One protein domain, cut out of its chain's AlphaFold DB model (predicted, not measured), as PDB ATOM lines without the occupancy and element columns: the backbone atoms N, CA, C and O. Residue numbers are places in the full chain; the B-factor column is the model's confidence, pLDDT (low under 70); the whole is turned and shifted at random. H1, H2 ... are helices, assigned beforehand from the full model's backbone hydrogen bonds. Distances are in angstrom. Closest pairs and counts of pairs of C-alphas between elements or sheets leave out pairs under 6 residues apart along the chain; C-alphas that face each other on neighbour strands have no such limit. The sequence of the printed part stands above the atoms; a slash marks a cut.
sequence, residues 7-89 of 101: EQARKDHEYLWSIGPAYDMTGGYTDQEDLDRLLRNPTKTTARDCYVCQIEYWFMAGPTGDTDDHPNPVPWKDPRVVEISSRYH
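This is residues 7 to 89 of the 101 residues of an uncharacterized protein of Agrobacterium vitis (UniProt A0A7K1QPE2). One long helix, H3, is the core; H2 folds back along it as a helical hairpin, while H1 and H4 pack on H3 away from H2, H4 at a steep tilt and coming closest to H3 at its last residue, Tyr 88. A long loop, residues 62 to 78, leads from H3 to H4 and makes one end of the longest axis at Asp 68. The printed part has 83 residues with four named helices, H1 to H4 in chain order, and no named strand: all helix. It is compact, with a radius of gyration of the C-alphas of 13.1 A and spans of 39 by 27 by 19 A.

H3, residues 44 to 61, is 25.5 A long from C-alpha 44 at (207.135, 253.526, 190.238) to C-alpha 61. H2 is residues 29 to 40, 16.7 A. H1, residues 7 to 19, is 18.9 A and begins with C-alpha 7 at (210.017, 247.012, 184.504). H4, residues 79 to 88, is 14.6 A and ends with C-alpha 88 at (201.225, 250.510, 173.500).

H3 is the hub, touching the three other helices. With residues 46 to 54 alone it touches H2, opposite ways at a shallow tilt of 5 degrees; the closest C-alphas, of Asp 34 and Cys 50, are 5.6 A apart. H1 touches H3, the same way at a shallow tilt of 34 degrees, only just short of steep; the closest C-alphas are those of Ala 9 and Tyr 51, 5.8 A. H4 touches residues 52 to 59 of H3 alone, opposite ways at a steep tilt of 64 degrees; the C-alphas of Glu 56 and Tyr 88 come closest, 6.9 A. The helix packing is mostly aligned, but only just: 2 of these 3 pairs are at a shallow tilt. H1 and H4 are close but not clearly touching, with the closest C-alphas, of Asp 12 and Ile 84, 6.6 A apart. H2 is apart from H1 and H4. In H1, H2, H3 and H4 every O i to N i+4 pair is within hydrogen-bond range.

The C-alphas farthest apart, of Asn 41 and Asp 68, are 39.7 A apart. The printed part has no cut. The link from H3 to H4 is long, H1 to H2 short, H2 to H3 tight. The mean pLDDT of the printed part is 78.7; residues 23 to 32 and 63 to 73 are under 70.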
ATOM      1  N   GLU A   7     208.843 247.699 185.030       95.94
ATOM      2  CA  GLU A   7     210.017 247.012 184.504       95.94
ATOM      3  C   GLU A   7     209.922 246.784 182.989       95.94
ATOM      4  O   GLU A   7     210.940 246.864 182.303       95.94
ATOM      5  N   GLN A   8     208.721 246.527 182.458       95.38
ATOM      6  CA  GLN A   8     208.518 246.387 181.015       95.38
ATOM      7  C   GLN A   8     208.579 247.744 180.310       95.38
ATOM      8  O   GLN A   8     209.312 247.870 179.335       95.38
ATOM      9  N   ALA A   9     207.894 248.760 180.845       92.75
ATOM     10  CA  ALA A   9     207.912 250.114 180.290       92.75
ATOM     11  C   ALA A   9     209.336 250.669 180.189       92.75
ATOM     12  O   ALA A   9     209.746 251.161 179.142       92.75
ATOM     13  N   ARG A  10     210.137 250.472 181.239       94.00
ATOM     14  CA  ARG A  10     211.550 250.845 181.241       94.00
ATOM     15  C   ARG A  10     212.357 250.102 180.169       94.00
ATOM     16  O   ARG A  10     213.130 250.733 179.462       94.00
ATOM     17  N   LYS A  11     212.192 248.779 180.042       95.50
ATOM     18  CA  LYS A  11     212.926 247.967 179.047       95.50
ATOM     19  C   LYS A  11     212.586 248.337 177.607       95.50
ATOM     20  O   LYS A  11     213.451 248.252 176.738       95.50
ATOM     21  N   ASP A  12     211.326 248.669 177.353       93.62
ATOM     22  CA  ASP A  12     210.863 249.092 176.035       93.62
ATOM     23  C   ASP A  12     211.438 250.464 175.689       93.62
ATOM     24  O   ASP A  12     212.038 250.621 174.631       93.62
ATOM     25  N   HIS A  13     211.345 251.410 176.626       91.69
ATOM     26  CA  HIS A  13     211.939 252.736 176.496       91.69
ATOM     27  C   HIS A  13     213.456 252.659 176.258       91.69
ATOM     28  O   HIS A  13     213.955 253.222 175.291       91.69
ATOM     29  N   GLU A  14     214.199 251.915 177.088       90.94
ATOM     30  CA  GLU A  14     215.652 251.724 176.933       90.94
ATOM     31  C   GLU A  14     216.018 251.151 175.555       90.94
ATOM     32  O   GLU A  14     217.024 251.548 174.970       90.94
ATOM     33  N   TYR A  15     215.205 250.237 175.020       91.25
ATOM     34  CA  TYR A  15     215.434 249.683 173.690       91.25
ATOM     35  C   TYR A  15     215.193 250.718 172.584       91.25
ATOM     36  O   TYR A  15     216.067 250.892 171.737       91.25
ATOM     37  N   LEU A  16     214.071 251.443 172.616       87.31
ATOM     38  CA  LEU A  16     213.789 252.488 171.623       87.31
ATOM     39  C   LEU A  16     214.855 253.597 171.657       87.31
ATOM     40  O   LEU A  16     215.356 253.997 170.612       87.31
ATOM     41  N   TRP A  17     215.308 254.006 172.845       84.62
ATOM     42  CA  TRP A  17     216.375 255.005 172.993       84.62
ATOM     43  C   TRP A  17     217.745 254.506 172.538       84.62
ATOM     44  O   TRP A  17     218.594 255.319 172.180       84.62
ATOM     45  N   SER A  18     217.977 253.190 172.540       86.00
ATOM     46  CA  SER A  18     219.197 252.617 171.963       86.00
ATOM     47  C   SER A  18     219.217 252.671 170.429       86.00
ATOM     48  O   SER A  18     220.301 252.685 169.850       86.00
ATOM     49  N   ILE A  19     218.040 252.726 169.785       84.25
ATOM     50  CA  ILE A  19     217.896 252.983 168.341       84.25
ATOM     51  C   ILE A  19     218.139 254.470 168.072       84.25
ATOM     52  O   ILE A  19     218.947 254.829 167.220       84.25
ATOM     53  N   GLY A  20     217.464 255.328 168.835       78.94
ATOM     54  CA  GLY A  20     217.665 256.770 168.827       78.94
ATOM     55  C   GLY A  20     216.577 257.497 169.621       78.94
ATOM     56  O   GLY A  20     215.476 256.963 169.779       78.94
ATOM     57  N   PRO A  21     216.852 258.705 170.139       74.44
ATOM     58  CA  PRO A  21     215.831 259.531 170.780       74.44
ATOM     59  C   PRO A  21     214.776 259.988 169.760       74.44
ATOM     60  O   PRO A  21     215.050 260.013 168.562       74.44
ATOM     61  N   ALA A  22     213.580 260.360 170.227       70.94
ATOM     62  CA  ALA A  22     212.528 260.934 169.377       70.94
ATOM     63  C   ALA A  22     212.925 262.321 168.814       70.94
ATOM     64  O   ALA A  22     213.611 263.083 169.500       70.94
ATOM     65  N   TYR A  23     212.464 262.661 167.599       64.19
ATOM     66  CA  TYR A  23     212.908 263.818 166.796       64.19
ATOM     67  C   TYR A  23     212.873 265.169 167.517       64.19
ATOM     68  O   TYR A  23     213.771 265.982 167.324       64.19
ATOM     69  N   ASP A  24     211.921 265.375 168.424       63.22
ATOM     70  CA  ASP A  24     211.757 266.630 169.167       63.22
ATOM     71  C   ASP A  24     211.769 266.429 170.700       63.22
ATOM     72  O   ASP A  24     211.319 267.257 171.487       63.22
ATOM     73  N   MET A  25     212.402 265.352 171.179       60.53
ATOM     74  CA  MET A  25     212.742 265.240 172.608       60.53
ATOM     75  C   MET A  25     213.984 266.046 173.008       60.53
ATOM     76  O   MET A  25     214.321 266.135 174.181       60.53
ATOM     77  N   THR A  26     214.626 266.730 172.062       55.00
ATOM     78  CA  THR A  26     215.563 267.824 172.358       55.00
ATOM     79  C   THR A  26     214.851 269.165 172.615       55.00
ATOM     80  O   THR A  26     215.504 270.122 173.030       55.00
ATOM     81  N   GLY A  27     213.527 269.247 172.396       49.16
ATOM     82  CA  GLY A  27     212.702 270.464 172.470       49.16
ATOM     83  C   GLY A  27     212.146 270.828 173.854       49.16
ATOM     84  O   GLY A  27     211.327 271.736 173.975       49.16
ATOM     85  N   GLY A  28     212.565 270.139 174.922       51.94
ATOM     86  CA  GLY A  28     212.335 270.525 176.322       51.94
ATOM     87  C   GLY A  28     210.903 270.400 176.867       51.94
ATOM     88  O   GLY A  28     210.759 270.317 178.081       51.94
ATOM     89  N   TYR A  29     209.858 270.355 176.037       49.19
ATOM     90  CA  TYR A  29     208.463 270.394 176.506       49.19
ATOM     91  C   TYR A  29     207.988 269.060 177.116       49.19
ATOM     92  O   TYR A  29     207.531 269.036 178.258       49.19
ATOM     93  N   THR A  30     208.168 267.937 176.410       58.59
ATOM     94  CA  THR A  30     207.786 266.598 176.910       58.59
ATOM     95  C   THR A  30     208.628 266.187 178.123       58.59
ATOM     96  O   THR A  30     208.095 265.697 179.117       58.59
ATOM     97  N   ASP A  31     209.930 266.485 178.094       65.25
ATOM     98  CA  ASP A  31     210.841 266.191 179.204       65.25
ATOM     99  C   ASP A  31     210.520 267.010 180.461       65.25
ATOM    100  O   ASP A  31     210.674 266.505 181.570       65.25
ATOM    101  N   GLN A  32     210.051 268.257 180.327       68.25
ATOM    102  CA  GLN A  32     209.732 269.106 181.479       68.25
ATOM    103  C   GLN A  32     208.447 268.690 182.196       68.25
ATOM    104  O   GLN A  32     208.432 268.705 183.427       68.25
ATOM    105  N   GLU A  33     207.387 268.306 181.480       78.81
ATOM    106  CA  GLU A  33     206.136 267.867 182.117       78.81
ATOM    107  C   GLU A  33     206.298 266.519 182.835       78.81
ATOM    108  O   GLU A  33     205.838 266.359 183.972       78.81
ATOM    109  N   ASP A  34     206.989 265.560 182.212       81.12
ATOM    110  CA  ASP A  34     207.269 264.262 182.829       81.12
ATOM    111  C   ASP A  34     208.246 264.389 184.004       81.12
ATOM    112  O   ASP A  34     208.037 263.776 185.057       81.12
ATOM    113  N   LEU A  35     209.265 265.249 183.885       78.94
ATOM    114  CA  LEU A  35     210.172 265.555 184.988       78.94
ATOM    115  C   LEU A  35     209.442 266.241 186.148       78.94
ATOM    116  O   LEU A  35     209.630 265.843 187.296       78.94
ATOM    117  N   ASP A  36     208.588 267.231 185.886       84.69
ATOM    118  CA  ASP A  36     207.798 267.905 186.923       84.69
ATOM    119  C   ASP A  36     206.849 266.919 187.626       84.69
ATOM    120  O   ASP A  36     206.763 266.901 188.857       84.69
ATOM    121  N   ARG A  37     206.207 266.011 186.880       83.94
ATOM    122  CA  ARG A  37     205.400 264.922 187.458       83.94
ATOM    123  C   ARG A  37     206.223 263.997 188.348       83.94
ATOM    124  O   ARG A  37     205.790 263.690 189.463       83.94
ATOM    125  N   LEU A  38     207.400 263.573 187.890       86.38
ATOM    126  CA  LEU A  38     208.321 262.743 188.666       86.38
ATOM    127  C   LEU A  38     208.786 263.445 189.944       86.38
ATOM    128  O   LEU A  38     208.767 262.833 191.009       86.38
ATOM    129  N   LEU A  39     209.157 264.726 189.859       87.12
ATOM    130  CA  LEU A  39     209.608 265.518 191.005       87.12
ATOM    131  C   LEU A  39     208.486 265.752 192.023       87.12
ATOM    132  O   LEU A  39     208.737 265.720 193.229       87.12
ATOM    133  N   ARG A  40     207.242 265.941 191.566       89.06
ATOM    134  CA  ARG A  40     206.071 266.103 192.444       89.06
ATOM    135  C   ARG A  40     205.635 264.800 193.110       89.06
ATOM    136  O   ARG A  40     205.120 264.846 194.224       89.06
ATOM    137  N   ASN A  41     205.791 263.655 192.444       88.88
ATOM    138  CA  ASN A  41     205.348 262.364 192.969       88.88
ATOM    139  C   ASN A  41     206.235 261.195 192.482       88.88
ATOM    140  O   ASN A  41     205.840 260.467 191.563       88.88
ATOM    141  N   PRO A  42     207.410 260.973 193.097       89.19
ATOM    142  CA  PRO A  42     208.426 260.032 192.615       89.19
ATOM    143  C   PRO A  42     208.086 258.573 192.959       89.19
ATOM    144  O   PRO A  42     208.710 257.935 193.805       89.19
ATOM    145  N   THR A  43     207.073 258.017 192.295       92.88
ATOM    146  CA  THR A  43     206.649 256.618 192.466       92.88
ATOM    147  C   THR A  43     206.952 255.786 191.225       92.88
ATOM    148  O   THR A  43     207.041 256.311 190.115       92.88
ATOM    149  N   LYS A  44     207.038 254.454 191.382       90.62
ATOM    150  CA  LYS A  44     207.135 253.526 190.238       90.62
ATOM    151  C   LYS A  44     205.962 253.675 189.262       90.62
ATOM    152  O   LYS A  44     206.144 253.463 188.070       90.62
ATOM    153  N   THR A  45     204.779 254.026 189.767       91.06
ATOM    154  CA  THR A  45     203.589 254.281 188.948       91.06
ATOM    155  C   THR A  45     203.793 255.516 188.079       91.06
ATOM    156  O   THR A  45     203.656 255.415 186.867       91.06
ATOM    157  N   THR A  46     204.211 256.637 188.674       90.00
ATOM    158  CA  THR A  46     204.511 257.872 187.935       90.00
ATOM    159  C   THR A  46     205.592 257.639 186.885       90.00
ATOM    160  O   THR A  46     205.413 257.996 185.731       90.00
ATOM    161  N   ALA A  47     206.684 256.967 187.260       89.62
ATOM    162  CA  ALA A  47     207.773 256.681 186.333       89.62
ATOM    163  C   ALA A  47     207.340 255.774 185.172       89.62
ATOM    164  O   ALA A  47     207.735 256.002 184.034       89.62
ATOM    165  N   ARG A  48     206.500 254.764 185.441       92.94
ATOM    166  CA  ARG A  48     205.892 253.941 184.387       92.94
ATOM    167  C   ARG A  48     205.080 254.809 183.427       92.94
ATOM    168  O   ARG A  48     205.185 254.610 182.224       92.94
ATOM    169  N   ASP A  49     204.270 255.721 183.952       89.62
ATOM    170  CA  ASP A  49     203.399 256.561 183.131       89.62
ATOM    171  C   ASP A  49     204.216 257.510 182.243       89.62
ATOM    172  O   ASP A  49     203.908 257.619 181.060       89.62
ATOM    173  N   CYS A  50     205.310 258.083 182.757       89.06
ATOM    174  CA  CYS A  50     206.257 258.860 181.949       89.06
ATOM    175  C   CYS A  50     206.880 258.013 180.828       89.06
ATOM    176  O   CYS A  50     206.846 258.414 179.671       89.06
ATOM    177  N   TYR A  51     207.359 256.795 181.123       90.62
ATOM    178  CA  TYR A  51     207.885 255.911 180.072       90.62
ATOM    179  C   TYR A  51     206.840 255.586 179.001       90.62
ATOM    180  O   TYR A  51     207.169 255.565 177.820       90.62
ATOM    181  N   VAL A  52     205.586 255.337 179.390       90.06
ATOM    182  CA  VAL A  52     204.487 255.097 178.441       90.06
ATOM    183  C   VAL A  52     204.300 256.312 177.532       90.06
ATOM    184  O   VAL A  52     204.278 256.139 176.318       90.06
ATOM    185  N   CYS A  53     204.220 257.522 178.093       87.44
ATOM    186  CA  CYS A  53     204.063 258.754 177.317       87.44
ATOM    187  C   CYS A  53     205.235 258.981 176.353       87.44
ATOM    188  O   CYS A  53     205.028 259.312 175.187       87.44
ATOM    189  N   GLN A  54     206.459 258.740 176.815       86.44
ATOM    190  CA  GLN A  54     207.665 258.863 176.003       86.44
ATOM    191  C   GLN A  54     207.705 257.848 174.852       86.44
ATOM    192  O   GLN A  54     208.053 258.207 173.728       86.44
ATOM    193  N   ILE A  55     207.304 256.598 175.102       88.88
ATOM    194  CA  ILE A  55     207.181 255.562 174.067       88.88
ATOM    195  C   ILE A  55     206.100 255.944 173.051       88.88
ATOM    196  O   ILE A  55     206.340 255.867 171.848       88.88
ATOM    197  N   GLU A  56     204.925 256.382 173.513       86.62
ATOM    198  CA  GLU A  56     203.833 256.828 172.640       86.62
ATOM    199  C   GLU A  56     204.274 257.983 171.733       86.62
ATOM    200  O   GLU A  56     204.006 257.967 170.529       86.62
ATOM    201  N   TYR A  57     205.015 258.942 172.287       82.44
ATOM    202  CA  TYR A  57     205.578 260.049 171.523       82.44
ATOM    203  C   TYR A  57     206.631 259.589 170.510       82.44
ATOM    204  O   TYR A  57     206.626 260.063 169.377       82.44
ATOM    205  N   TRP A  58     207.499 258.639 170.873       84.81
ATOM    206  CA  TRP A  58     208.512 258.093 169.965       84.81
ATOM    207  C   TRP A  58     207.886 257.497 168.695       84.81
ATOM    208  O   TRP A  58     208.357 257.772 167.595       84.81
ATOM    209  N   PHE A  59     206.774 256.762 168.818       82.44
ATOM    210  CA  PHE A  59     206.037 256.237 167.657       82.44
ATOM    211  C   PHE A  59     205.272 257.311 166.869       82.44
ATOM    212  O   PHE A  59     204.992 257.116 165.689       82.44
ATOM    213  N   MET A  60     204.915 258.430 167.501       78.69
ATOM    214  CA  MET A  60     204.197 259.529 166.850       78.69
ATOM    215  C   MET A  60     205.130 260.432 166.036       78.69
ATOM    216  O   MET A  60     204.815 260.785 164.896       78.69
ATOM    217  N   ALA A  61     206.247 260.830 166.646       75.38
ATOM    218  CA  ALA A  61     207.203 261.777 166.089       75.38
ATOM    219  C   ALA A  61     208.296 261.104 165.246       75.38
ATOM    220  O   ALA A  61     208.906 261.776 164.420       75.38
ATOM    221  N   GLY A  62     208.538 259.807 165.456       70.31
ATOM    222  CA  GLY A  62     209.719 259.120 164.939       70.31
ATOM    223  C   GLY A  62     210.993 259.523 165.699       70.31
ATOM    224  O   GLY A  62     211.007 260.514 166.442       70.31
ATOM    225  N   PRO A  63     212.083 258.753 165.579       68.81
ATOM    226  CA  PRO A  63     213.384 259.144 166.091       68.81
ATOM    227  C   PRO A  63     213.963 260.321 165.302       68.81
ATOM    228  O   PRO A  63     213.631 260.534 164.139       68.81
ATOM    229  N   THR A  64     214.907 261.047 165.908       57.91
ATOM    230  CA  THR A  64     215.624 262.182 165.290       57.91
ATOM    231  C   THR A  64     216.296 261.833 163.954       57.91
ATOM    232  O   THR A  64     216.672 262.721 163.196       57.91
ATOM    233  N   GLY A  65     216.390 260.535 163.648       52.41
ATOM    234  CA  GLY A  65     216.968 259.980 162.440       52.41
ATOM    235  C   GLY A  65     216.106 259.947 161.172       52.41
ATOM    236  O   GLY A  65     216.658 259.644 160.125       52.41
ATOM    237  N   ASP A  66     214.805 260.251 161.231       50.69
ATOM    238  CA  ASP A  66     213.881 260.159 160.074       50.69
ATOM    239  C   ASP A  66     213.833 261.438 159.206       50.69
ATOM    240  O   ASP A  66     212.861 261.718 158.508       50.69
ATOM    241  N   THR A  67     214.892 262.248 159.251       49.22
ATOM    242  CA  THR A  67     215.090 263.378 158.328       49.22
ATOM    243  C   THR A  67     216.219 263.056 157.360       49.22
ATOM    244  O   THR A  67     217.134 262.320 157.729       49.22
ATOM    245  N   ASP A  68     216.179 263.624 156.147       52.12
ATOM    246  CA  ASP A  68     217.147 263.411 155.047       52.12
ATOM    247  C   ASP A  68     218.642 263.498 155.451       52.12
ATOM    248  O   ASP A  68     219.514 263.035 154.718       52.12
ATOM    249  N   ASP A  69     218.957 264.063 156.622       47.78
ATOM    250  CA  ASP A  69     220.308 264.268 157.152       47.78
ATOM    251  C   ASP A  69     220.816 263.176 158.124       47.78
ATOM    252  O   ASP A  69     221.958 263.263 158.592       47.78
ATOM    253  N   HIS A  70     220.033 262.134 158.444       49.00
ATOM    254  CA  HIS A  70     220.457 261.084 159.381       49.00
ATOM    255  C   HIS A  70     220.662 259.701 158.719       49.00
ATOM    256  O   HIS A  70     219.774 259.167 158.065       49.00
ATOM    257  N   PRO A  71     221.821 259.044 158.926       47.16
ATOM    258  CA  PRO A  71     222.233 257.885 158.126       47.16
ATOM    259  C   PRO A  71     221.600 256.536 158.509       47.16
ATOM    260  O   PRO A  71     221.905 255.538 157.859       47.16
ATOM    261  N   ASN A  72     220.769 256.464 159.555       53.78
ATOM    262  CA  ASN A  72     220.204 255.198 160.030       53.78
ATOM    263  C   ASN A  72     218.671 255.257 160.032       53.78
ATOM    264  O   ASN A  72     218.109 255.830 160.968       53.78
ATOM    265  N   PRO A  73     218.001 254.640 159.039       64.00
ATOM    266  CA  PRO A  73     216.551 254.533 159.045       64.00
ATOM    267  C   PRO A  73     216.101 253.735 160.266       64.00
ATOM    268  O   PRO A  73     216.752 252.769 160.685       64.00
ATOM    269  N   VAL A  74     214.969 254.133 160.836       70.00
ATOM    270  CA  VAL A  74     214.345 253.400 161.937       70.00
ATOM    271  C   VAL A  74     214.088 251.972 161.477       70.00
ATOM    272  O   VAL A  74     213.521 251.762 160.399       70.00
ATOM    273  N   PRO A  75     214.447 250.949 162.266       78.81
ATOM    274  CA  PRO A  75     214.165 249.580 161.895       78.81
ATOM    275  C   PRO A  75     212.694 249.275 162.212       78.81
ATOM    276  O   PRO A  75     212.388 248.450 163.065       78.81
ATOM    277  N   TRP A  76     211.761 249.933 161.516       80.31
ATOM    278  CA  TRP A  76     210.315 249.760 161.680       80.31
ATOM    279  C   TRP A  76     209.888 248.289 161.534       80.31
ATOM    280  O   TRP A  76     208.932 247.839 162.159       80.31
ATOM    281  N   LYS A  77     210.644 247.506 160.755       81.19
ATOM    282  CA  LYS A  77     210.436 246.064 160.548       81.19
ATOM    283  C   LYS A  77     211.108 245.172 161.605       81.19
ATOM    284  O   LYS A  77     210.990 243.951 161.510       81.19
ATOM    285  N   ASP A  78     211.818 245.732 162.588       86.19
ATOM    286  CA  ASP A  78     212.373 244.954 163.698       86.19
ATOM    287  C   ASP A  78     211.219 244.329 164.506       86.19
ATOM    288  O   ASP A  78     210.322 245.051 164.960       86.19
ATOM    289  N   PRO A  79     211.221 242.998 164.720       89.38
ATOM    290  CA  PRO A  79     210.165 242.313 165.462       89.38
ATOM    291  C   PRO A  79     209.881 242.921 166.838       89.38
ATOM    292  O   PRO A  79     208.736 242.925 167.289       89.38
ATOM    293  N   ARG A  80     210.905 243.457 167.507       89.88
ATOM    294  CA  ARG A  80     210.790 244.076 168.824       89.88
ATOM    295  C   ARG A  80     210.152 245.458 168.754       89.88
ATOM    296  O   ARG A  80     209.361 245.781 169.635       89.88
ATOM    297  N   VAL A  81     210.428 246.251 167.718       89.12
ATOM    298  CA  VAL A  81     209.736 247.536 167.490       89.12
ATOM    299  C   VAL A  81     208.244 247.294 167.242       89.12
ATOM    300  O   VAL A  81     207.402 247.938 167.869       89.12
ATOM    301  N   VAL A  82     207.910 246.295 166.420       87.94
ATOM    302  CA  VAL A  82     206.520 245.887 166.148       87.94
ATOM    303  C   VAL A  82     205.814 245.389 167.415       87.94
ATOM    304  O   VAL A  82     204.662 245.752 167.678       87.94
ATOM    305  N   GLU A  83     206.496 244.580 168.231       91.56
ATOM    306  CA  GLU A  83     205.955 244.081 169.499       91.56
ATOM    307  C   GLU A  83     205.657 245.227 170.476       91.56
ATOM    308  O   GLU A  83     204.592 245.256 171.098       91.56
ATOM    309  N   ILE A  84     206.576 246.191 170.588       91.62
ATOM    310  CA  ILE A  84     206.390 247.377 171.425       91.62
ATOM    311  C   ILE A  84     205.195 248.186 170.899       91.62
ATOM    312  O   ILE A  84     204.258 248.405 171.662       91.62
ATOM    313  N   SER A  85     205.142 248.543 169.611       88.75
ATOM    314  CA  SER A  85     204.017 249.310 169.040       88.75
ATOM    315  C   SER A  85     202.661 248.655 169.329       88.75
ATOM    316  O   SER A  85     201.704 249.313 169.743       88.75
ATOM    317  N   SER A  86     202.594 247.328 169.187       88.25
ATOM    318  CA  SER A  86     201.386 246.547 169.470       88.25
ATOM    319  C   SER A  86     200.973 246.629 170.943       88.25
ATOM    320  O   SER A  86     199.788 246.720 171.262       88.25
ATOM    321  N   ARG A  87     201.942 246.628 171.866       91.81
ATOM    322  CA  ARG A  87     201.699 246.701 173.315       91.81
ATOM    323  C   ARG A  87     201.137 248.057 173.743       91.81
ATOM    324  O   ARG A  87     200.250 248.106 174.601       91.81
ATOM    325  N   TYR A  88     201.632 249.143 173.154       88.25
ATOM    326  CA  TYR A  88     201.225 250.510 173.500       88.25
ATOM    327  C   TYR A  88     200.039 251.023 172.671       88.25
ATOM    328  O   TYR A  88     199.512 252.082 172.980       88.25
ATOM    329  N   HIS A  89     199.529 250.229 171.717       77.06
ATOM    330  CA  HIS A  89     198.399 250.587 170.843       77.06
ATOM    331  C   HIS A  89     198.640 251.886 170.059       77.06
ATOM    332  O   HIS A  89     197.708 252.627 169.747       77.06
TER     333      HIS A  89